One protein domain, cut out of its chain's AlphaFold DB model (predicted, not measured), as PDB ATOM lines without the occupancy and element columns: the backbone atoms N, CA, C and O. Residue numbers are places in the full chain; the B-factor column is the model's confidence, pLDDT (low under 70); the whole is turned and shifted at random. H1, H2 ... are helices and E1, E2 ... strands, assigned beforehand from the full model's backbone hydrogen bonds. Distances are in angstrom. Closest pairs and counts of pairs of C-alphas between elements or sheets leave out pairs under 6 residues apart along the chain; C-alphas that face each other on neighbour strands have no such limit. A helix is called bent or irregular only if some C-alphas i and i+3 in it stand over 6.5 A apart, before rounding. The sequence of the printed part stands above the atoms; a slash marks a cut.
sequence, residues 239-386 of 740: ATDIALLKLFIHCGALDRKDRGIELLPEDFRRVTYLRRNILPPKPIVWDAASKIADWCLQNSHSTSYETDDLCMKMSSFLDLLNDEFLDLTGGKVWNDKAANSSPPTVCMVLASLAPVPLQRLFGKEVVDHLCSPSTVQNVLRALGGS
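This is residues 239 to 386 of the 740 residues of an uncharacterized protein of Trypanosoma cruzi (strain CL Brener) (UniProt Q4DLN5). A body of crossed helices is gathered round the short helix H5, with H1, H3, H4 and H7 packing on it from different sides; a small two-strand hairpin, E1 and E2, lies at one end of the long axis and H8 near the other. Residues 301 to 307, of which 301 and 302 belong to H3, stick out. The printed part has 148 residues with eight named helices and two strands, in the order H1 E1 E2 H2 H3 H4 H5 H6 H7 H8; the sheet, E1 - E2, is antiparallel and the class is mostly helix. The whole is compact, with a radius of gyration of the C-alphas of 15.3 A and spans of 46 by 34 by 30 A.

Find C-alpha 254 at (25.597, -56.808, -36.976), where E1, residues 254 to 256, begins; E2 is residues 260 to 262. Before them H1, residues 239 to 251, runs 18.6 A from C-alpha 239 at (31.297, -60.850, -17.246). After them come H2, residues 265 to 275, 15.1 A, and H3, residues 282 to 302, 32.4 A. H3 is irregular, only just: C-alphas 298 and 301 are 6.8 A apart. H4, residues 314 to 329, 21.7 A, has a kink of 26 degrees near residue 323. Then read H5, residues 345 to 353, H6, residues 355 to 361, H7, residues 364 to 370, and H8, residues 373 to 385, 18.1 A, which ends at C-alpha 385 at (44.260, -27.279, -32.781).

Look first at the hairpin of E1 and E2: N 254 and O 262 are 2.9 A apart, N 256 and O 260 2.8 A, within hydrogen-bond range. H1 and E2 are near each other. H1 touches H6 at a steep tilt of 41 degrees, opposite ways, closest at C-alphas 243 and 357, 4.7 A. H2 and H3 form a helical hairpin at a shallow tilt of 22 degrees, closest at C-alphas 265 and 293, 5.4 A. With residues 284 to 292 alone, H3 touches H5, closest at C-alphas 288 and 346, 4.6 A. H4 touches H5 about perpendicular, 74 degrees, with residues 321 to 324 alone, closest at C-alphas 321 and 347, 6.8 A. H7 touches H5, closest at C-alphas 348 and 370, 5.4 A. H8 touches H3, closest at C-alphas 283 and 383, 7.2 A. Each O i to N i+4 pair is within hydrogen-bond range in H1, H2, H5, H7 and H8; H3 has 14 of 17, H4 10 of 12, H6 2 of 3.

The C-alphas farthest apart, those of Asp 258 and Asp 336, are 47.3 A apart. The printed part has no cut. The links H3 to H4 and H4 to H5 are long. Mean pLDDT of the printed part is 78.6; it is under 70 at residue 259 and residues 299 to 309, 326 to 341 and 384 to 386.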
ATOM      1  N   ALA A 239      32.010 -62.091 -17.548       79.96
ATOM      2  CA  ALA A 239      31.297 -60.850 -17.246       79.96
ATOM      3  C   ALA A 239      31.806 -59.640 -18.051       79.96
ATOM      4  O   ALA A 239      31.027 -58.714 -18.311       79.96
ATOM      5  N   THR A 240      33.087 -59.656 -18.430       81.89
ATOM      6  CA  THR A 240      33.764 -58.638 -19.239       81.89
ATOM      7  C   THR A 240      33.582 -58.910 -20.732       81.89
ATOM      8  O   THR A 240      33.192 -57.989 -21.442       81.89
ATOM      9  N   ASP A 241      33.657 -60.156 -21.206       82.92
ATOM     10  CA  ASP A 241      33.298 -60.514 -22.591       82.92
ATOM     11  C   ASP A 241      31.832 -60.176 -22.912       82.92
ATOM     12  O   ASP A 241      31.523 -59.572 -23.940       82.92
ATOM     13  N   ILE A 242      30.908 -60.459 -21.986       85.76
ATOM     14  CA  ILE A 242      29.495 -60.066 -22.108       85.76
ATOM     15  C   ILE A 242      29.322 -58.533 -22.103       85.76
ATOM     16  O   ILE A 242      28.311 -58.032 -22.605       85.76
ATOM     17  N   ALA A 243      30.260 -57.773 -21.531       87.70
ATOM     18  CA  ALA A 243      30.266 -56.313 -21.612       87.70
ATOM     19  C   ALA A 243      30.836 -55.823 -22.955       87.70
ATOM     20  O   ALA A 243      30.204 -54.974 -23.581       87.70
ATOM     21  N   LEU A 244      31.940 -56.408 -23.432       90.81
ATOM     22  CA  LEU A 244      32.548 -56.134 -24.738       90.81
ATOM     23  C   LEU A 244      31.561 -56.395 -25.884       90.81
ATOM     24  O   LEU A 244      31.292 -55.491 -26.669       90.81
ATOM     25  N   LEU A 245      30.915 -57.566 -25.912       89.32
ATOM     26  CA  LEU A 245      29.902 -57.909 -26.916       89.32
ATOM     27  C   LEU A 245      28.714 -56.936 -26.908       89.32
ATOM     28  O   LEU A 245      28.212 -56.544 -27.960       89.32
ATOM     29  N   LYS A 246      28.273 -56.487 -25.726       90.54
ATOM     30  CA  LYS A 246      27.220 -55.461 -25.629       90.54
ATOM     31  C   LYS A 246      27.695 -54.111 -26.144       90.54
ATOM     32  O   LYS A 246      26.926 -53.440 -26.823       90.54
ATOM     33  N   LEU A 247      28.928 -53.717 -25.835       90.38
ATOM     34  CA  LEU A 247      29.529 -52.483 -26.328       90.38
ATOM     35  C   LEU A 247      29.617 -52.507 -27.862       90.38
ATOM     36  O   LEU A 247      29.137 -51.582 -28.507       90.38
ATOM     37  N   PHE A 248      30.104 -53.607 -28.438       91.16
ATOM     38  CA  PHE A 248      30.244 -53.843 -29.877       91.16
ATOM     39  C   PHE A 248      28.890 -53.801 -30.620       91.16
ATOM     40  O   PHE A 248      28.721 -53.048 -31.580       91.16
ATOM     41  N   ILE A 249      27.858 -54.480 -30.102       90.55
ATOM     42  CA  ILE A 249      26.480 -54.382 -30.629       90.55
ATOM     43  C   ILE A 249      25.918 -52.951 -30.479       90.55
ATOM     44  O   ILE A 249      25.171 -52.480 -31.338       90.55
ATOM     45  N   HIS A 250      26.285 -52.221 -29.418       88.34
ATOM     46  CA  HIS A 250      25.913 -50.811 -29.250       88.34
ATOM     47  C   HIS A 250      26.681 -49.845 -30.174       88.34
ATOM     48  O   HIS A 250      26.137 -48.780 -30.464       88.34
ATOM     49  N   CYS A 251      27.868 -50.209 -30.680       87.70
ATOM     50  CA  CYS A 251      28.558 -49.480 -31.757       87.70
ATOM     51  C   CYS A 251      27.768 -49.539 -33.064       87.70
ATOM     52  O   CYS A 251      27.792 -48.591 -33.842       87.70
ATOM     53  N   GLY A 252      27.072 -50.656 -33.290       88.28
ATOM     54  CA  GLY A 252      26.368 -50.958 -34.530       88.28
ATOM     55  C   GLY A 252      26.739 -52.296 -35.157       88.28
ATOM     56  O   GLY A 252      26.266 -52.546 -36.258       88.28
ATOM     57  N   ALA A 253      27.540 -53.141 -34.494       89.57
ATOM     58  CA  ALA A 253      27.919 -54.444 -35.036       89.57
ATOM     59  C   ALA A 253      26.680 -55.309 -35.330       89.57
ATOM     60  O   ALA A 253      25.726 -55.340 -34.542       89.57
ATOM     61  N   LEU A 254      26.700 -55.997 -36.470       85.62
ATOM     62  CA  LEU A 254      25.597 -56.808 -36.976       85.62
ATOM     63  C   LEU A 254      26.058 -58.246 -37.194       85.62
ATOM     64  O   LEU A 254      27.187 -58.494 -37.606       85.62
ATOM     65  N   ASP A 255      25.149 -59.183 -36.940       85.99
ATOM     66  CA  ASP A 255      25.332 -60.587 -37.290       85.99
ATOM     67  C   ASP A 255      25.197 -60.758 -38.809       85.99
ATOM     68  O   ASP A 255      24.145 -60.474 -39.396       85.99
ATOM     69  N   ARG A 256      26.291 -61.163 -39.449       79.67
ATOM     70  CA  ARG A 256      26.412 -61.392 -40.886       79.67
ATOM     71  C   ARG A 256      26.468 -62.888 -41.130       79.67
ATOM     72  O   ARG A 256      27.275 -63.593 -40.529       79.67
ATOM     73  N   LYS A 257      25.614 -63.369 -42.038       70.83
ATOM     74  CA  LYS A 257      25.583 -64.785 -42.426       70.83
ATOM     75  C   LYS A 257      26.991 -65.255 -42.771       70.83
ATOM     76  O   LYS A 257      27.710 -64.560 -43.486       70.83
ATOM     77  N   ASP A 258      27.362 -66.399 -42.211       70.69
ATOM     78  CA  ASP A 258      28.603 -67.132 -42.480       70.69
ATOM     79  C   ASP A 258      29.918 -66.408 -42.088       70.69
ATOM     80  O   ASP A 258      30.961 -67.053 -42.023       70.69
ATOM     81  N   ARG A 259      29.878 -65.110 -41.730       69.35
ATOM     82  CA  ARG A 259      31.005 -64.329 -41.172       69.35
ATOM     83  C   ARG A 259      30.893 -64.068 -39.658       69.35
ATOM     84  O   ARG A 259      31.908 -63.908 -38.983       69.35
ATOM     85  N   GLY A 260      29.680 -64.076 -39.099       80.56
ATOM     86  CA  GLY A 260      29.402 -63.810 -37.683       80.56
ATOM     87  C   GLY A 260      29.195 -62.324 -37.369       80.56
ATOM     88  O   GLY A 260      28.799 -61.541 -38.231       80.56
ATOM     89  N   ILE A 261      29.421 -61.918 -36.116       84.67
ATOM     90  CA  ILE A 261      29.181 -60.534 -35.676       84.67
ATOM     91  C   ILE A 261      30.379 -59.649 -36.047       84.67
ATOM     92  O   ILE A 261      31.450 -59.773 -35.453       84.67
ATOM     93  N   GLU A 262      30.170 -58.716 -36.974       88.55
ATOM     94  CA  GLU A 262      31.186 -57.776 -37.472       88.55
ATOM     95  C   GLU A 262      30.662 -56.329 -37.422       88.55
ATOM     96  O   GLU A 262      29.452 -56.077 -37.457       88.55
ATOM     97  N   LEU A 263      31.571 -55.354 -37.350       89.45
ATOM     98  CA  LEU A 263      31.258 -53.922 -37.375       89.45
ATOM     99  C   LEU A 263      31.804 -53.281 -38.656       89.45
ATOM    100  O   LEU A 263      33.011 -53.301 -38.874       89.45
ATOM    101  N   LEU A 264      30.936 -52.661 -39.465       87.75
ATOM    102  CA  LEU A 264      31.367 -51.737 -40.521       87.75
ATOM    103  C   LEU A 264      31.441 -50.286 -40.005       87.75
ATOM    104  O   LEU A 264      30.584 -49.881 -39.205       87.75
ATOM    105  N   PRO A 265      32.349 -49.450 -40.549       88.28
ATOM    106  CA  PRO A 265      32.322 -47.996 -40.384       88.28
ATOM    107  C   PRO A 265      30.957 -47.393 -40.742       88.28
ATOM    108  O   PRO A 265      30.466 -46.500 -40.052       88.28
ATOM    109  N   GLU A 266      30.291 -47.916 -41.772       86.49
ATOM    110  CA  GLU A 266      28.968 -47.481 -42.230       86.49
ATOM    111  C   GLU A 266      27.888 -47.732 -41.177       86.49
ATOM    112  O   GLU A 266      27.009 -46.889 -40.988       86.49
ATOM    113  N   ASP A 267      27.959 -48.848 -40.449       89.17
ATOM    114  CA  ASP A 267      27.006 -49.171 -39.388       89.17
ATOM    115  C   ASP A 267      27.272 -48.368 -38.107       89.17
ATOM    116  O   ASP A 267      26.318 -47.886 -37.488       89.17
ATOM    117  N   PHE A 268      28.535 -48.054 -37.794       90.51
ATOM    118  CA  PHE A 268      28.869 -47.050 -36.774       90.51
ATOM    119  C   PHE A 268      28.362 -45.643 -37.150       90.51
ATOM    120  O   PHE A 268      27.752 -44.941 -36.334       90.51
ATOM    121  N   ARG A 269      28.529 -45.229 -38.414       89.35
ATOM    122  CA  ARG A 269      28.000 -43.962 -38.959       89.35
ATOM    123  C   ARG A 269      26.463 -43.926 -38.928       89.35
ATOM    124  O   ARG A 269      25.876 -42.890 -38.609       89.35
ATOM    125  N   ARG A 270      25.789 -45.058 -39.174       87.21
ATOM    126  CA  ARG A 270      24.325 -45.204 -39.036       87.21
ATOM    127  C   ARG A 270      23.876 -45.087 -37.576       87.21
ATOM    128  O   ARG A 270      22.956 -44.313 -37.302       87.21
ATOM    129  N   VAL A 271      24.521 -45.779 -36.630       87.88
ATOM    130  CA  VAL A 271      24.203 -45.655 -35.192       87.88
ATOM    131  C   VAL A 271      24.415 -44.230 -34.707       87.88
ATOM    132  O   VAL A 271      23.522 -43.668 -34.069       87.88
ATOM    133  N   THR A 272      25.549 -43.612 -35.031       88.28
ATOM    134  CA  THR A 272      25.842 -42.248 -34.577       88.28
ATOM    135  C   THR A 272      24.863 -41.224 -35.164       88.28
ATOM    136  O   THR A 272      24.364 -40.366 -34.431       88.28
ATOM    137  N   TYR A 273      24.452 -41.367 -36.429       87.23
ATOM    138  CA  TYR A 273      23.374 -40.557 -37.011       87.23
ATOM    139  C   TYR A 273      22.028 -40.741 -36.282       87.23
ATOM    140  O   TYR A 273      21.368 -39.758 -35.934       87.23
ATOM    141  N   LEU A 274      21.628 -41.990 -36.006       84.85
ATOM    142  CA  LEU A 274      20.388 -42.319 -35.284       84.85
ATOM    143  C   LEU A 274      20.404 -41.831 -33.824       84.85
ATOM    144  O   LEU A 274      19.353 -41.519 -33.264       84.85
ATOM    145  N   ARG A 275      21.586 -41.752 -33.202       84.86
ATOM    146  CA  ARG A 275      21.784 -41.397 -31.786       84.86
ATOM    147  C   ARG A 275      22.268 -39.967 -31.551       84.86
ATOM    148  O   ARG A 275      22.479 -39.597 -30.402       84.86
ATOM    149  N   ARG A 276      22.337 -39.127 -32.590       84.48
ATOM    150  CA  ARG A 276      22.823 -37.727 -32.580       84.48
ATOM    151  C   ARG A 276      22.361 -36.817 -31.424       84.48
ATOM    152  O   ARG A 276      23.006 -35.810 -31.169       84.48
ATOM    153  N   ASN A 277      21.248 -37.134 -30.759       81.49
ATOM    154  CA  ASN A 277      20.698 -36.365 -29.638       81.49
ATOM    155  C   ASN A 277      21.359 -36.685 -28.275       81.49
ATOM    156  O   ASN A 277      21.113 -35.955 -27.322       81.49
ATOM    157  N   ILE A 278      22.127 -37.778 -28.161       85.25
ATOM    158  CA  ILE A 278      22.783 -38.226 -26.912       85.25
ATOM    159  C   ILE A 278      24.314 -38.290 -27.019       85.25
ATOM    160  O   ILE A 278      24.962 -38.807 -26.121       85.25
ATOM    161  N   LEU A 279      24.887 -37.832 -28.133       87.16
ATOM    162  CA  LEU A 279      26.310 -37.972 -28.455       87.16
ATOM    163  C   LEU A 279      27.134 -36.738 -28.060       87.16
ATOM    164  O   LEU A 279      26.567 -35.648 -27.923       87.16
ATOM    165  N   PRO A 280      28.472 -36.872 -27.946       86.06
ATOM    166  CA  PRO A 280      29.352 -35.718 -27.839       86.06
ATOM    167  C   PRO A 280      29.269 -34.831 -29.100       86.06
ATOM    168  O   PRO A 280      28.736 -35.248 -30.134       86.06
ATOM    169  N   PRO A 281      29.795 -33.594 -29.052       87.47
ATOM    170  CA  PRO A 281      29.754 -32.683 -30.192       87.47
ATOM    171  C   PRO A 281      30.388 -33.268 -31.462       87.47
ATOM    172  O   PRO A 281      31.361 -34.021 -31.400       87.47
ATOM    173  N   LYS A 282      29.851 -32.875 -32.628       89.10
ATOM    174  CA  LYS A 282      30.171 -33.468 -33.944       89.10
ATOM    175  C   LYS A 282      31.659 -33.725 -34.234       89.10
ATOM    176  O   LYS A 282      31.910 -34.787 -34.789       89.10
ATOM    177  N   PRO A 283      32.629 -32.851 -33.884       87.85
ATOM    178  CA  PRO A 283      34.042 -33.118 -34.166       87.85
ATOM    179  C   PRO A 283      34.545 -34.420 -33.528       87.85
ATOM    180  O   PRO A 283      35.250 -35.174 -34.181       87.85
ATOM    181  N   ILE A 284      34.101 -34.734 -32.305       88.64
ATOM    182  CA  ILE A 284      34.450 -35.976 -31.593       88.64
ATOM    183  C   ILE A 284      33.812 -37.190 -32.282       88.64
ATOM    184  O   ILE A 284      34.447 -38.225 -32.439       88.64
ATOM    185  N   VAL A 285      32.560 -37.058 -32.734       90.42
ATOM    186  CA  VAL A 285      31.843 -38.129 -33.453       90.42
ATOM    187  C   VAL A 285      32.456 -38.391 -34.832       90.42
ATOM    188  O   VAL A 285      32.461 -39.531 -35.288       90.42
ATOM    189  N   TRP A 286      32.955 -37.351 -35.503       89.32
ATOM    190  CA  TRP A 286      33.643 -37.467 -36.788       89.32
ATOM    191  C   TRP A 286      35.029 -38.084 -36.633       89.32
ATOM    192  O   TRP A 286      35.318 -39.029 -37.353       89.32
ATOM    193  N   ASP A 287      35.827 -37.637 -35.663       90.04
ATOM    194  CA  ASP A 287      37.133 -38.232 -35.350       90.04
ATOM    195  C   ASP A 287      37.009 -39.731 -35.020       90.04
ATOM    196  O   ASP A 287      37.648 -40.559 -35.664       90.04
ATOM    197  N   ALA A 288      36.066 -40.106 -34.148       91.09
ATOM    198  CA  ALA A 288      35.764 -41.507 -33.839       91.09
ATOM    199  C   ALA A 288      35.344 -42.330 -35.080       91.09
ATOM    200  O   ALA A 288      35.683 -43.507 -35.201       91.09
ATOM    201  N   ALA A 289      34.602 -41.719 -36.011       90.56
ATOM    202  CA  ALA A 289      34.152 -42.356 -37.252       90.56
ATOM    203  C   ALA A 289      35.214 -42.372 -38.371       90.56
ATOM    204  O   ALA A 289      35.025 -43.095 -39.357       90.56
ATOM    205  N   SER A 290      36.288 -41.589 -38.238       89.25
ATOM    206  CA  SER A 290      37.523 -41.735 -39.012       89.25
ATOM    207  C   SER A 290      38.354 -42.867 -38.422       89.25
ATOM    208  O   SER A 290      38.543 -43.863 -39.105       89.25
ATOM    209  N   LYS A 291      38.685 -42.814 -37.121       88.90
ATOM    210  CA  LYS A 291      39.487 -43.842 -36.436       88.90
ATOM    211  C   LYS A 291      39.004 -45.269 -36.676       88.90
ATOM    212  O   LYS A 291      39.817 -46.141 -36.949       88.90
ATOM    213  N   ILE A 292      37.695 -45.521 -36.593       89.28
ATOM    214  CA  ILE A 292      37.137 -46.860 -36.855       89.28
ATOM    215  C   ILE A 292      37.335 -47.279 -38.320       89.28
ATOM    216  O   ILE A 292      37.607 -48.449 -38.574       89.28
ATOM    217  N   ALA A 293      37.242 -46.353 -39.280       87.69
ATOM    218  CA  ALA A 293      37.534 -46.632 -40.686       87.69
ATOM    219  C   ALA A 293      39.037 -46.857 -40.926       87.69
ATOM    220  O   ALA A 293      39.400 -47.825 -41.590       87.69
ATOM    221  N   ASP A 294      39.897 -46.032 -40.324       86.57
ATOM    222  CA  ASP A 294      41.357 -46.150 -40.393       86.57
ATOM    223  C   ASP A 294      41.836 -47.488 -39.800       86.57
ATOM    224  O   ASP A 294      42.697 -48.154 -40.373       86.57
ATOM    225  N   TRP A 295      41.223 -47.935 -38.698       87.33
ATOM    226  CA  TRP A 295      41.476 -49.249 -38.101       87.33
ATOM    227  C   TRP A 295      40.962 -50.417 -38.945       87.33
ATOM    228  O   TRP A 295      41.618 -51.456 -38.973       87.33
ATOM    229  N   CYS A 296      39.828 -50.279 -39.643       83.48
ATOM    230  CA  CYS A 296      39.404 -51.301 -40.608       83.48
ATOM    231  C   CYS A 296      40.436 -51.410 -41.741       83.48
ATOM    232  O   CYS A 296      40.943 -52.498 -41.992       83.48
ATOM    233  N   LEU A 297      40.817 -50.276 -42.345       81.68
ATOM    234  CA  LEU A 297      41.802 -50.200 -43.430       81.68
ATOM    235  C   LEU A 297      43.146 -50.845 -43.055       81.68
ATOM    236  O   LEU A 297      43.654 -51.671 -43.807       81.68
ATOM    237  N   GLN A 298      43.703 -50.514 -41.886       74.83
ATOM    238  CA  GLN A 298      45.004 -51.043 -41.448       74.83
ATOM    239  C   GLN A 298      44.998 -52.563 -41.211       74.83
ATOM    240  O   GLN A 298      46.029 -53.209 -41.392       74.83
ATOM    241  N   ASN A 299      43.856 -53.145 -40.825       65.82
ATOM    242  CA  ASN A 299      43.734 -54.575 -40.523       65.82
ATOM    243  C   ASN A 299      43.280 -55.427 -41.727       65.82
ATOM    244  O   ASN A 299      43.357 -56.653 -41.657       65.82
ATOM    245  N   SER A 300      42.857 -54.818 -42.845       59.49
ATOM    246  CA  SER A 300      42.442 -55.543 -44.062       59.49
ATOM    247  C   SER A 300      43.563 -56.336 -44.744       59.49
ATOM    248  O   SER A 300      43.283 -57.266 -45.491       59.49
ATOM    249  N   HIS A 301      44.836 -56.035 -44.480       48.80
ATOM    250  CA  HIS A 301      45.988 -56.641 -45.168       48.80
ATOM    251  C   HIS A 301      46.264 -58.129 -44.836       48.80
ATOM    252  O   HIS A 301      47.383 -58.599 -45.045       48.80
ATOM    253  N   SER A 302      45.289 -58.881 -44.306       48.06
ATOM    254  CA  SER A 302      45.496 -60.242 -43.787       48.06
ATOM    255  C   SER A 302      44.484 -61.307 -44.245       48.06
ATOM    256  O   SER A 302      44.657 -62.467 -43.864       48.06
ATOM    257  N   THR A 303      43.453 -60.982 -45.038       42.23
ATOM    258  CA  THR A 303      42.417 -61.945 -45.479       42.23
ATOM    259  C   THR A 303      42.271 -62.009 -46.998       42.23
ATOM    260  O   THR A 303      41.539 -61.239 -47.591       42.23
ATOM    261  N   SER A 304      42.925 -62.972 -47.649       36.19
ATOM    262  CA  SER A 304      42.956 -63.090 -49.117       36.19
ATOM    263  C   SER A 304      41.664 -63.663 -49.734       36.19
ATOM    264  O   SER A 304      41.675 -64.773 -50.269       36.19
ATOM    265  N   TYR A 305      40.551 -62.928 -49.660       43.98
ATOM    266  CA  TYR A 305      39.304 -63.244 -50.368       43.98
ATOM    267  C   TYR A 305      38.717 -61.983 -51.006       43.98
ATOM    268  O   TYR A 305      38.579 -60.955 -50.355       43.98
ATOM    269  N   GLU A 306      38.324 -62.073 -52.277       46.66
ATOM    270  CA  GLU A 306      38.138 -60.945 -53.215       46.66
ATOM    271  C   GLU A 306      36.905 -60.042 -52.948       46.66
ATOM    272  O   GLU A 306      36.437 -59.328 -53.828       46.66
ATOM    273  N   THR A 307      36.363 -60.054 -51.724       50.17
ATOM    274  CA  THR A 307      35.281 -59.172 -51.235       50.17
ATOM    275  C   THR A 307      35.526 -58.751 -49.775       50.17
ATOM    276  O   THR A 307      34.711 -59.002 -48.871       50.17
ATOM    277  N   ASP A 308      36.679 -58.111 -49.547       52.56
ATOM    278  CA  ASP A 308      37.074 -57.468 -48.284       52.56
ATOM    279  C   ASP A 308      36.225 -56.210 -47.996       52.56
ATOM    280  O   ASP A 308      36.654 -55.063 -48.128       52.56
ATOM    281  N   ASP A 309      34.988 -56.436 -47.553       61.86
ATOM    282  CA  ASP A 309      34.214 -55.451 -46.791       61.86
ATOM    283  C   ASP A 309      35.073 -54.946 -45.613       61.86
ATOM    284  O   ASP A 309      35.477 -55.741 -44.761       61.86
ATOM    285  N   LEU A 310      35.327 -53.632 -45.551       76.52
ATOM    286  CA  LEU A 310      36.140 -52.966 -44.519       76.52
ATOM    287  C   LEU A 310      35.524 -53.134 -43.122       76.52
ATOM    288  O   LEU A 310      34.785 -52.272 -42.646       76.52
ATOM    289  N   CYS A 311      35.807 -54.261 -42.475       82.89
ATOM    290  CA  CYS A 311      35.139 -54.701 -41.259       82.89
ATOM    291  C   CYS A 311      36.091 -54.839 -40.067       82.89
ATOM    292  O   CYS A 311      37.274 -55.150 -40.196       82.89
ATOM    293  N   MET A 312      35.538 -54.646 -38.875       87.29
ATOM    294  CA  MET A 312      36.218 -54.831 -37.602       87.29
ATOM    295  C   MET A 312      35.613 -56.026 -36.868       87.29
ATOM    296  O   MET A 312      34.391 -56.118 -36.718       87.29
ATOM    297  N   LYS A 313      36.474 -56.929 -36.386       86.10
ATOM    298  CA  LYS A 313      36.104 -58.076 -35.542       86.10
ATOM    299  C   LYS A 313      36.193 -57.699 -34.060       86.10
ATOM    300  O   LYS A 313      36.841 -56.722 -33.692       86.10
ATOM    301  N   MET A 314      35.537 -58.470 -33.191       86.10
ATOM    302  CA  MET A 314      35.399 -58.108 -31.771       86.10
ATOM    303  C   MET A 314      36.726 -58.109 -30.980       86.10
ATOM    304  O   MET A 314      36.816 -57.408 -29.975       86.10
ATOM    305  N   SER A 315      37.749 -58.840 -31.438       83.69
ATOM    306  CA  SER A 315      39.129 -58.731 -30.933       83.69
ATOM    307  C   SER A 315      39.750 -57.385 -31.309       83.69
ATOM    308  O   SER A 315      40.029 -56.591 -30.422       83.69
ATOM    309  N   SER A 316      39.817 -57.061 -32.604       86.77
ATOM    310  CA  SER A 316      40.340 -55.783 -33.116       86.77
ATOM    311  C   SER A 316      39.628 -54.560 -32.519       86.77
ATOM    312  O   SER A 316      40.223 -53.499 -32.353       86.77
ATOM    313  N   PHE A 317      38.347 -54.703 -32.164       89.90
ATOM    314  CA  PHE A 317      37.595 -53.689 -31.428       89.90
ATOM    315  C   PHE A 317      38.046 -53.539 -29.963       89.90
ATOM    316  O   PHE A 317      38.090 -52.421 -29.460       89.90
ATOM    317  N   LEU A 318      38.396 -54.628 -29.270       88.30
ATOM    318  CA  LEU A 318      39.019 -54.557 -27.944       88.30
ATOM    319  C   LEU A 318      40.409 -53.913 -28.019       88.30
ATOM    320  O   LEU A 318      40.739 -53.110 -27.151       88.30
ATOM    321  N   ASP A 319      41.184 -54.220 -29.059       86.48
ATOM    322  CA  ASP A 319      42.520 -53.655 -29.272       86.48
ATOM    323  C   ASP A 319      42.447 -52.130 -29.488       86.48
ATOM    324  O   ASP A 319      43.079 -51.380 -28.747       86.48
ATOM    325  N   LEU A 320      41.551 -51.654 -30.365       89.00
ATOM    326  CA  LEU A 320      41.229 -50.225 -30.527       89.00
ATOM    327  C   LEU A 320      40.841 -49.541 -29.200       89.00
ATOM    328  O   LEU A 320      41.251 -48.410 -28.935       89.00
ATOM    329  N   LEU A 321      40.030 -50.198 -28.360       89.00
ATOM    330  CA  LEU A 321      39.655 -49.645 -27.054       89.00
ATOM    331  C   LEU A 321      40.862 -49.563 -26.115       89.00
ATOM    332  O   LEU A 321      41.028 -48.552 -25.436       89.00
ATOM    333  N   ASN A 322      41.695 -50.604 -26.068       85.31
ATOM    334  CA  ASN A 322      42.903 -50.624 -25.249       85.31
ATOM    335  C   ASN A 322      43.863 -49.500 -25.658       85.31
ATOM    336  O   ASN A 322      44.365 -48.803 -24.779       85.31
ATOM    337  N   ASP A 323      44.036 -49.256 -26.957       83.29
ATOM    338  CA  ASP A 323      44.878 -48.174 -27.473       83.29
ATOM    339  C   ASP A 323      44.336 -46.780 -27.104       83.29
ATOM    340  O   ASP A 323      45.102 -45.930 -26.653       83.29
ATOM    341  N   GLU A 324      43.016 -46.548 -27.150       83.47
ATOM    342  CA  GLU A 324      42.438 -45.303 -26.610       83.47
ATOM    343  C   GLU A 324      42.508 -45.195 -25.070       83.47
ATOM    344  O   GLU A 324      42.452 -44.088 -24.527       83.47
ATOM    345  N   PHE A 325      42.631 -46.311 -24.339       75.51
ATOM    346  CA  PHE A 325      42.741 -46.320 -22.872       75.51
ATOM    347  C   PHE A 325      44.176 -46.323 -22.331       75.51
ATOM    348  O   PHE A 325      44.379 -45.950 -21.167       75.51
ATOM    349  N   LEU A 326      45.175 -46.666 -23.145       65.81
ATOM    350  CA  LEU A 326      46.595 -46.586 -22.789       65.81
ATOM    351  C   LEU A 326      47.016 -45.136 -22.488       65.81
ATOM    352  O   LEU A 326      47.679 -44.887 -21.478       65.81
ATOM    353  N   ASP A 327      46.522 -44.170 -23.268       58.09
ATOM    354  CA  ASP A 327      46.735 -42.732 -23.038       58.09
ATOM    355  C   ASP A 327      46.008 -42.193 -21.781       58.09
ATOM    356  O   ASP A 327      46.424 -41.190 -21.200       58.09
ATOM    357  N   LEU A 328      44.939 -42.858 -21.323       59.04
ATOM    358  CA  LEU A 328      44.124 -42.434 -20.169       59.04
ATOM    359  C   LEU A 328      44.571 -43.040 -18.833       59.04
ATOM    360  O   LEU A 328      44.520 -42.377 -17.796       59.04
ATOM    361  N   THR A 329      44.989 -44.306 -18.831       51.85
ATOM    362  CA  THR A 329      45.384 -45.023 -17.603       51.85
ATOM    363  C   THR A 329      46.810 -44.692 -17.149       51.85
ATOM    364  O   THR A 329      47.142 -44.890 -15.980       51.85
ATOM    365  N   GLY A 330      47.632 -44.091 -18.016       43.57
ATOM    366  CA  GLY A 330      49.029 -43.712 -17.764       43.57
ATOM    367  C   GLY A 330      49.287 -42.593 -16.738       43.57
ATOM    368  O   GLY A 330      50.380 -42.024 -16.733       43.57
ATOM    369  N   GLY A 331      48.315 -42.225 -15.891       40.04
ATOM    370  CA  GLY A 331      48.459 -41.296 -14.751       40.04
ATOM    371  C   GLY A 331      48.728 -39.821 -15.092       40.04
ATOM    372  O   GLY A 331      48.511 -38.936 -14.263       40.04
ATOM    373  N   LYS A 332      49.167 -39.527 -16.318       40.51
ATOM    374  CA  LYS A 332      49.321 -38.175 -16.847       40.51
ATOM    375  C   LYS A 332      47.968 -37.668 -17.328       40.51
ATOM    376  O   LYS A 332      47.618 -37.812 -18.495       40.51
ATOM    377  N   VAL A 333      47.257 -36.987 -16.428       43.28
ATOM    378  CA  VAL A 333      46.268 -35.965 -16.809       43.28
ATOM    379  C   VAL A 333      46.831 -35.162 -17.986       43.28
ATOM    380  O   VAL A 333      48.009 -34.794 -17.945       43.28
ATOM    381  N   TRP A 334      46.003 -34.911 -19.004       50.34
ATOM    382  CA  TRP A 334      46.327 -34.128 -20.202       50.34
ATOM    383  C   TRP A 334      46.886 -32.736 -19.847       50.34
ATOM    384  O   TRP A 334      46.166 -31.745 -19.755       50.34
ATOM    385  N   ASN A 335      48.197 -32.692 -19.639       38.26
ATOM    386  CA  ASN A 335      49.026 -31.499 -19.623       38.26
ATOM    387  C   ASN A 335      49.574 -31.321 -21.044       38.26
ATOM    388  O   ASN A 335      49.897 -32.318 -21.692       38.26
ATOM    389  N   ASP A 336      49.752 -30.082 -21.506       46.33
ATOM    390  CA  ASP A 336      49.994 -29.712 -22.918       46.33
ATOM    391  C   ASP A 336      51.347 -30.178 -23.525       46.33
ATOM    392  O   ASP A 336      51.816 -29.647 -24.526       46.33
ATOM    393  N   LYS A 337      52.006 -31.174 -22.916       40.34
ATOM    394  CA  LYS A 337      53.255 -31.811 -23.368       40.34
ATOM    395  C   LYS A 337      53.054 -33.201 -23.990       40.34
ATOM    396  O   LYS A 337      54.022 -33.787 -24.463       40.34
ATOM    397  N   ALA A 338      51.830 -33.731 -24.006       42.19
ATOM    398  CA  ALA A 338      51.473 -34.973 -24.698       42.19
ATOM    399  C   ALA A 338      51.001 -34.687 -26.142       42.19
ATOM    400  O   ALA A 338      49.875 -34.985 -26.516       42.19
ATOM    401  N   ALA A 339      51.857 -34.065 -26.958       43.64
ATOM    402  CA  ALA A 339      51.483 -33.559 -28.287       43.64
ATOM    403  C   ALA A 339      51.182 -34.647 -29.347       43.64
ATOM    404  O   ALA A 339      50.738 -34.312 -30.443       43.64
ATOM    405  N   ASN A 340      51.423 -35.925 -29.027       49.45
ATOM    406  CA  ASN A 340      51.372 -37.044 -29.975       49.45
ATOM    407  C   ASN A 340      50.290 -38.097 -29.639       49.45
ATOM    408  O   ASN A 340      50.075 -39.005 -30.435       49.45
ATOM    409  N   SER A 341      49.637 -38.011 -28.474       59.64
ATOM    410  CA  SER A 341      48.564 -38.932 -28.056       59.64
ATOM    411  C   SER A 341      47.239 -38.557 -28.718       59.64
ATOM    412  O   SER A 341      46.848 -37.386 -28.688       59.64
ATOM    413  N   SER A 342      46.524 -39.531 -29.284       72.84
ATOM    414  CA  SER A 342      45.241 -39.262 -29.944       72.84
ATOM    415  C   SER A 342      44.118 -39.061 -28.909       72.84
ATOM    416  O   SER A 342      44.099 -39.748 -27.888       72.84
ATOM    417  N   PRO A 343      43.154 -38.145 -29.120       81.76
ATOM    418  CA  PRO A 343      42.014 -38.008 -28.211       81.76
ATOM    419  C   PRO A 343      41.188 -39.308 -28.158       81.76
ATOM    420  O   PRO A 343      40.955 -39.884 -29.216       81.76
ATOM    421  N   PRO A 344      40.690 -39.760 -26.990       87.17
ATOM    422  CA  PRO A 344      39.957 -41.028 -26.836       87.17
ATOM    423  C   PRO A 344      38.493 -40.920 -27.319       87.17
ATOM    424  O   PRO A 344      37.535 -41.023 -26.547       87.17
ATOM    425  N   THR A 345      38.305 -40.589 -28.594       90.13
ATOM    426  CA  THR A 345      37.023 -40.159 -29.164       90.13
ATOM    427  C   THR A 345      36.037 -41.301 -29.362       90.13
ATOM    428  O   THR A 345      34.838 -41.094 -29.139       90.13
ATOM    429  N   VAL A 346      36.503 -42.507 -29.698       90.90
ATOM    430  CA  VAL A 346      35.651 -43.703 -29.774       90.90
ATOM    431  C   VAL A 346      35.105 -44.017 -28.380       90.90
ATOM    432  O   VAL A 346      33.891 -44.119 -28.193       90.90
ATOM    433  N   CYS A 347      35.966 -44.039 -27.367       90.39
ATOM    434  CA  CYS A 347      35.609 -44.255 -25.970       90.39
ATOM    435  C   CYS A 347      34.646 -43.187 -25.425       90.39
ATOM    436  O   CYS A 347      33.708 -43.530 -24.702       90.39
ATOM    437  N   MET A 348      34.778 -41.914 -25.815       91.46
ATOM    438  CA  MET A 348      33.815 -40.854 -25.460       91.46
ATOM    439  C   MET A 348      32.443 -41.030 -26.132       91.46
ATOM    440  O   MET A 348      31.400 -40.828 -25.496       91.46
ATOM    441  N   VAL A 349      32.413 -41.436 -27.406       91.55
ATOM    442  CA  VAL A 349      31.165 -41.787 -28.105       91.55
ATOM    443  C   VAL A 349      30.494 -42.983 -27.424       91.55
ATOM    444  O   VAL A 349      29.283 -42.966 -27.197       91.55
ATOM    445  N   LEU A 350      31.265 -43.989 -27.015       91.38
ATOM    446  CA  LEU A 350      30.752 -45.196 -26.367       91.38
ATOM    447  C   LEU A 350      30.309 -44.978 -24.918       91.38
ATOM    448  O   LEU A 350      29.285 -45.529 -24.515       91.38
ATOM    449  N   ALA A 351      30.987 -44.108 -24.167       89.98
ATOM    450  CA  ALA A 351      30.532 -43.637 -22.859       89.98
ATOM    451  C   ALA A 351      29.147 -42.965 -22.946       89.98
ATOM    452  O   ALA A 351      28.333 -43.086 -22.032       89.98
ATOM    453  N   SER A 352      28.856 -42.327 -24.083       89.44
ATOM    454  CA  SER A 352      27.579 -41.663 -24.364       89.44
ATOM    455  C   SER A 352      26.499 -42.620 -24.902       89.44
ATOM    456  O   SER A 352      25.328 -42.505 -24.543       89.44
ATOM    457  N   LEU A 353      26.871 -43.599 -25.741       88.50
ATOM    458  CA  LEU A 353      25.955 -44.605 -26.303       88.50
ATOM    459  C   LEU A 353      25.564 -45.705 -25.304       88.50
ATOM    460  O   LEU A 353      24.406 -46.131 -25.271       88.50
ATOM    461  N   ALA A 354      26.536 -46.204 -24.540       88.94
ATOM    462  CA  ALA A 354      26.428 -47.406 -23.721       88.94
ATOM    463  C   ALA A 354      27.363 -47.347 -22.489       88.94
ATOM    464  O   ALA A 354      28.282 -48.164 -22.362       88.94
ATOM    465  N   PRO A 355      27.107 -46.438 -21.524       89.11
ATOM    466  CA  PRO A 355      27.958 -46.287 -20.344       89.11
ATOM    467  C   PRO A 355      28.027 -47.560 -19.490       89.11
ATOM    468  O   PRO A 355      29.090 -47.905 -18.996       89.11
ATOM    469  N   VAL A 356      26.922 -48.297 -19.320       88.63
ATOM    470  CA  VAL A 356      26.874 -49.448 -18.393       88.63
ATOM    471  C   VAL A 356      27.752 -50.635 -18.839       88.63
ATOM    472  O   VAL A 356      28.390 -51.233 -17.973       88.63
ATOM    473  N   PRO A 357      27.830 -51.007 -20.134       88.66
ATOM    474  CA  PRO A 357      28.877 -51.903 -20.626       88.66
ATOM    475  C   PRO A 357      30.298 -51.357 -20.422       88.66
ATOM    476  O   PRO A 357      31.130 -52.067 -19.863       88.66
ATOM    477  N   LEU A 358      30.570 -50.097 -20.783       88.28
ATOM    478  CA  LEU A 358      31.916 -49.516 -20.684       88.28
ATOM    479  C   LEU A 358      32.425 -49.459 -19.225       88.28
ATOM    480  O   LEU A 358      33.564 -49.830 -18.947       88.28
ATOM    481  N   GLN A 359      31.543 -49.128 -18.274       89.50
ATOM    482  CA  GLN A 359      31.814 -49.121 -16.828       89.50
ATOM    483  C   GLN A 359      32.185 -50.499 -16.254       89.50
ATOM    484  O   GLN A 359      32.749 -50.566 -15.163       89.50
ATOM    485  N   ARG A 360      31.859 -51.600 -16.946       85.72
ATOM    486  CA  ARG A 360      32.231 -52.969 -16.539       85.72
ATOM    487  C   ARG A 360      33.595 -53.405 -17.060       85.72
ATOM    488  O   ARG A 360      34.162 -54.326 -16.489       85.72
ATOM    489  N   LEU A 361      34.076 -52.778 -18.132       83.77
ATOM    490  CA  LEU A 361      35.385 -53.048 -18.724       83.77
ATOM    491  C   LEU A 361      36.463 -52.194 -18.043       83.77
ATOM    492  O   LEU A 361      37.419 -52.731 -17.500       83.77
ATOM    493  N   PHE A 362      36.255 -50.873 -17.996       84.48
ATOM    494  CA  PHE A 362      37.275 -49.900 -17.573       84.48
ATOM    495  C   PHE A 362      36.944 -49.191 -16.245       84.48
ATOM    496  O   PHE A 362      37.657 -48.290 -15.812       84.48
ATOM    497  N   GLY A 363      35.868 -49.603 -15.566       83.72
ATOM    498  CA  GLY A 363      35.444 -49.040 -14.282       83.72
ATOM    499  C   GLY A 363      34.612 -47.755 -14.395       83.72
ATOM    500  O   GLY A 363      34.465 -47.153 -15.458       83.72
ATOM    501  N   LYS A 364      34.018 -47.331 -13.271       86.04
ATOM    502  CA  LYS A 364      33.106 -46.172 -13.238       86.04
ATOM    503  C   LYS A 364      33.830 -44.838 -13.432       86.04
ATOM    504  O   LYS A 364      33.365 -44.007 -14.203       86.04
ATOM    505  N   GLU A 365      34.955 -44.661 -12.749       82.77
ATOM    506  CA  GLU A 365      35.719 -43.405 -12.692       82.77
ATOM    507  C   GLU A 365      36.196 -42.956 -14.081       82.77
ATOM    508  O   GLU A 365      36.095 -41.782 -14.425       82.77
ATOM    509  N   VAL A 366      36.616 -43.910 -14.918       83.85
ATOM    510  CA  VAL A 366      37.032 -43.673 -16.307       83.85
ATOM    511  C   VAL A 366      35.865 -43.177 -17.169       83.85
ATOM    512  O   VAL A 366      36.014 -42.215 -17.919       83.85
ATOM    513  N   VAL A 367      34.676 -43.775 -17.037       86.62
ATOM    514  CA  VAL A 367      33.484 -43.356 -17.799       86.62
ATOM    515  C   VAL A 367      32.948 -42.007 -17.316       86.62
ATOM    516  O   VAL A 367      32.569 -41.174 -18.136       86.62
ATOM    517  N   ASP A 368      32.971 -41.750 -16.006       85.94
ATOM    518  CA  ASP A 368      32.633 -40.437 -15.452       85.94
ATOM    519  C   ASP A 368      33.618 -39.350 -15.940       85.94
ATOM    520  O   ASP A 368      33.202 -38.224 -16.214       85.94
ATOM    521  N   HIS A 369      34.906 -39.685 -16.107       85.21
ATOM    522  CA  HIS A 369      35.919 -38.785 -16.667       85.21
ATOM    523  C   HIS A 369      35.701 -38.506 -18.164       85.21
ATOM    524  O   HIS A 369      35.702 -37.339 -18.564       85.21
ATOM    525  N   LEU A 370      35.462 -39.541 -18.982       86.41
ATOM    526  CA  LEU A 370      35.153 -39.418 -20.419       86.41
ATOM    527  C   LEU A 370      33.916 -38.543 -20.676       86.41
ATOM    528  O   LEU A 370      33.908 -37.731 -21.600       86.41
ATOM    529  N   CYS A 371      32.888 -38.682 -19.835       85.42
ATOM    530  CA  CYS A 371      31.671 -37.871 -19.880       85.42
ATOM    531  C   CYS A 371      31.825 -36.477 -19.240       85.42
ATOM    532  O   CYS A 371      30.873 -35.693 -19.268       85.42
ATOM    533  N   SER A 372      32.974 -36.148 -18.638       85.47
ATOM    534  CA  SER A 372      33.144 -34.868 -17.947       85.47
ATOM    535  C   SER A 372      33.219 -33.701 -18.949       85.47
ATOM    536  O   SER A 372      33.918 -33.797 -19.964       85.47
ATOM    537  N   PRO A 373      32.552 -32.559 -18.683       85.43
ATOM    538  CA  PRO A 373      32.556 -31.422 -19.607       85.43
ATOM    539  C   PRO A 373      33.964 -30.839 -19.804       85.43
ATOM    540  O   PRO A 373      34.272 -30.334 -20.879       85.43
ATOM    541  N   SER A 374      34.838 -30.972 -18.801       82.10
ATOM    542  CA  SER A 374      36.265 -30.651 -18.871       82.10
ATOM    543  C   SER A 374      37.010 -31.495 -19.907       82.10
ATOM    544  O   SER A 374      37.725 -30.940 -20.740       82.10
ATOM    545  N   THR A 375      36.822 -32.818 -19.910       85.19
ATOM    546  CA  THR A 375      37.476 -33.709 -20.883       85.19
ATOM    547  C   THR A 375      36.908 -33.494 -22.285       85.19
ATOM    548  O   THR A 375      37.676 -33.401 -23.239       85.19
ATOM    549  N   VAL A 376      35.593 -33.270 -22.413       85.27
ATOM    550  CA  VAL A 376      34.962 -32.861 -23.684       85.27
ATOM    551  C   VAL A 376      35.557 -31.555 -24.220       85.27
ATOM    552  O   VAL A 376      35.911 -31.487 -25.395       85.27
ATOM    553  N   GLN A 377      35.722 -30.528 -23.381       82.91
ATOM    554  CA  GLN A 377      36.304 -29.252 -23.801       82.91
ATOM    555  C   GLN A 377      37.793 -29.370 -24.161       82.91
ATOM    556  O   GLN A 377      38.239 -28.741 -25.120       82.91
ATOM    557  N   ASN A 378      38.561 -30.185 -23.432       82.27
ATOM    558  CA  ASN A 378      39.974 -30.423 -23.726       82.27
ATOM    559  C   ASN A 378      40.158 -31.189 -25.043       82.27
ATOM    560  O   ASN A 378      40.953 -30.769 -25.880       82.27
ATOM    561  N   VAL A 379      39.376 -32.245 -25.287       84.57
ATOM    562  CA  VAL A 379      39.397 -32.990 -26.557       84.57
ATOM    563  C   VAL A 379      38.960 -32.109 -27.732       84.57
ATOM    564  O   VAL A 379      39.606 -32.127 -28.776       84.57
ATOM    565  N   LEU A 380      37.945 -31.253 -27.560       84.35
ATOM    566  CA  LEU A 380      37.591 -30.254 -28.578       84.35
ATOM    567  C   LEU A 380      38.706 -29.228 -28.829       84.35
ATOM    568  O   LEU A 380      38.838 -28.763 -29.958       84.35
ATOM    569  N   ARG A 381      39.519 -28.885 -27.821       82.71
ATOM    570  CA  ARG A 381      40.694 -28.016 -27.994       82.71
ATOM    571  C   ARG A 381      41.801 -28.716 -28.784       82.71
ATOM    572  O   ARG A 381      42.386 -28.083 -29.653       82.71
ATOM    573  N   ALA A 382      42.051 -30.000 -28.524       81.73
ATOM    574  CA  ALA A 382      43.025 -30.794 -29.277       81.73
ATOM    575  C   ALA A 382      42.604 -30.955 -30.750       81.73
ATOM    576  O   ALA A 382      43.358 -30.575 -31.643       81.73
ATOM    577  N   LEU A 383      41.366 -31.398 -31.004       81.50
ATOM    578  CA  LEU A 383      40.798 -31.507 -32.357       81.50
ATOM    579  C   LEU A 383      40.713 -30.144 -33.071       81.50
ATOM    580  O   LEU A 383      40.913 -30.048 -34.279       81.50
ATOM    581  N   GLY A 384      40.430 -29.069 -32.329       67.43
ATOM    582  CA  GLY A 384      40.418 -27.697 -32.840       67.43
ATOM    583  C   GLY A 384      41.807 -27.092 -33.081       67.43
ATOM    584  O   GLY A 384      41.901 -26.059 -33.742       67.43
ATOM    585  N   GLY A 385      42.878 -27.719 -32.580       54.52
ATOM    586  CA  GLY A 385      44.260 -27.279 -32.781       54.52
ATOM    587  C   GLY A 385      44.729 -27.425 -34.233       54.52
ATOM    588  O   GLY A 385      45.542 -26.632 -34.709       54.52
ATOM    589  N   SER A 386      44.168 -28.379 -34.981       47.30
ATOM    590  CA  SER A 386      44.432 -28.545 -36.412       47.30
ATOM    591  C   SER A 386      43.498 -27.683 -37.275       47.30
ATOM    592  O   SER A 386      42.419 -28.112 -37.675       47.30
TER     593      SER A 386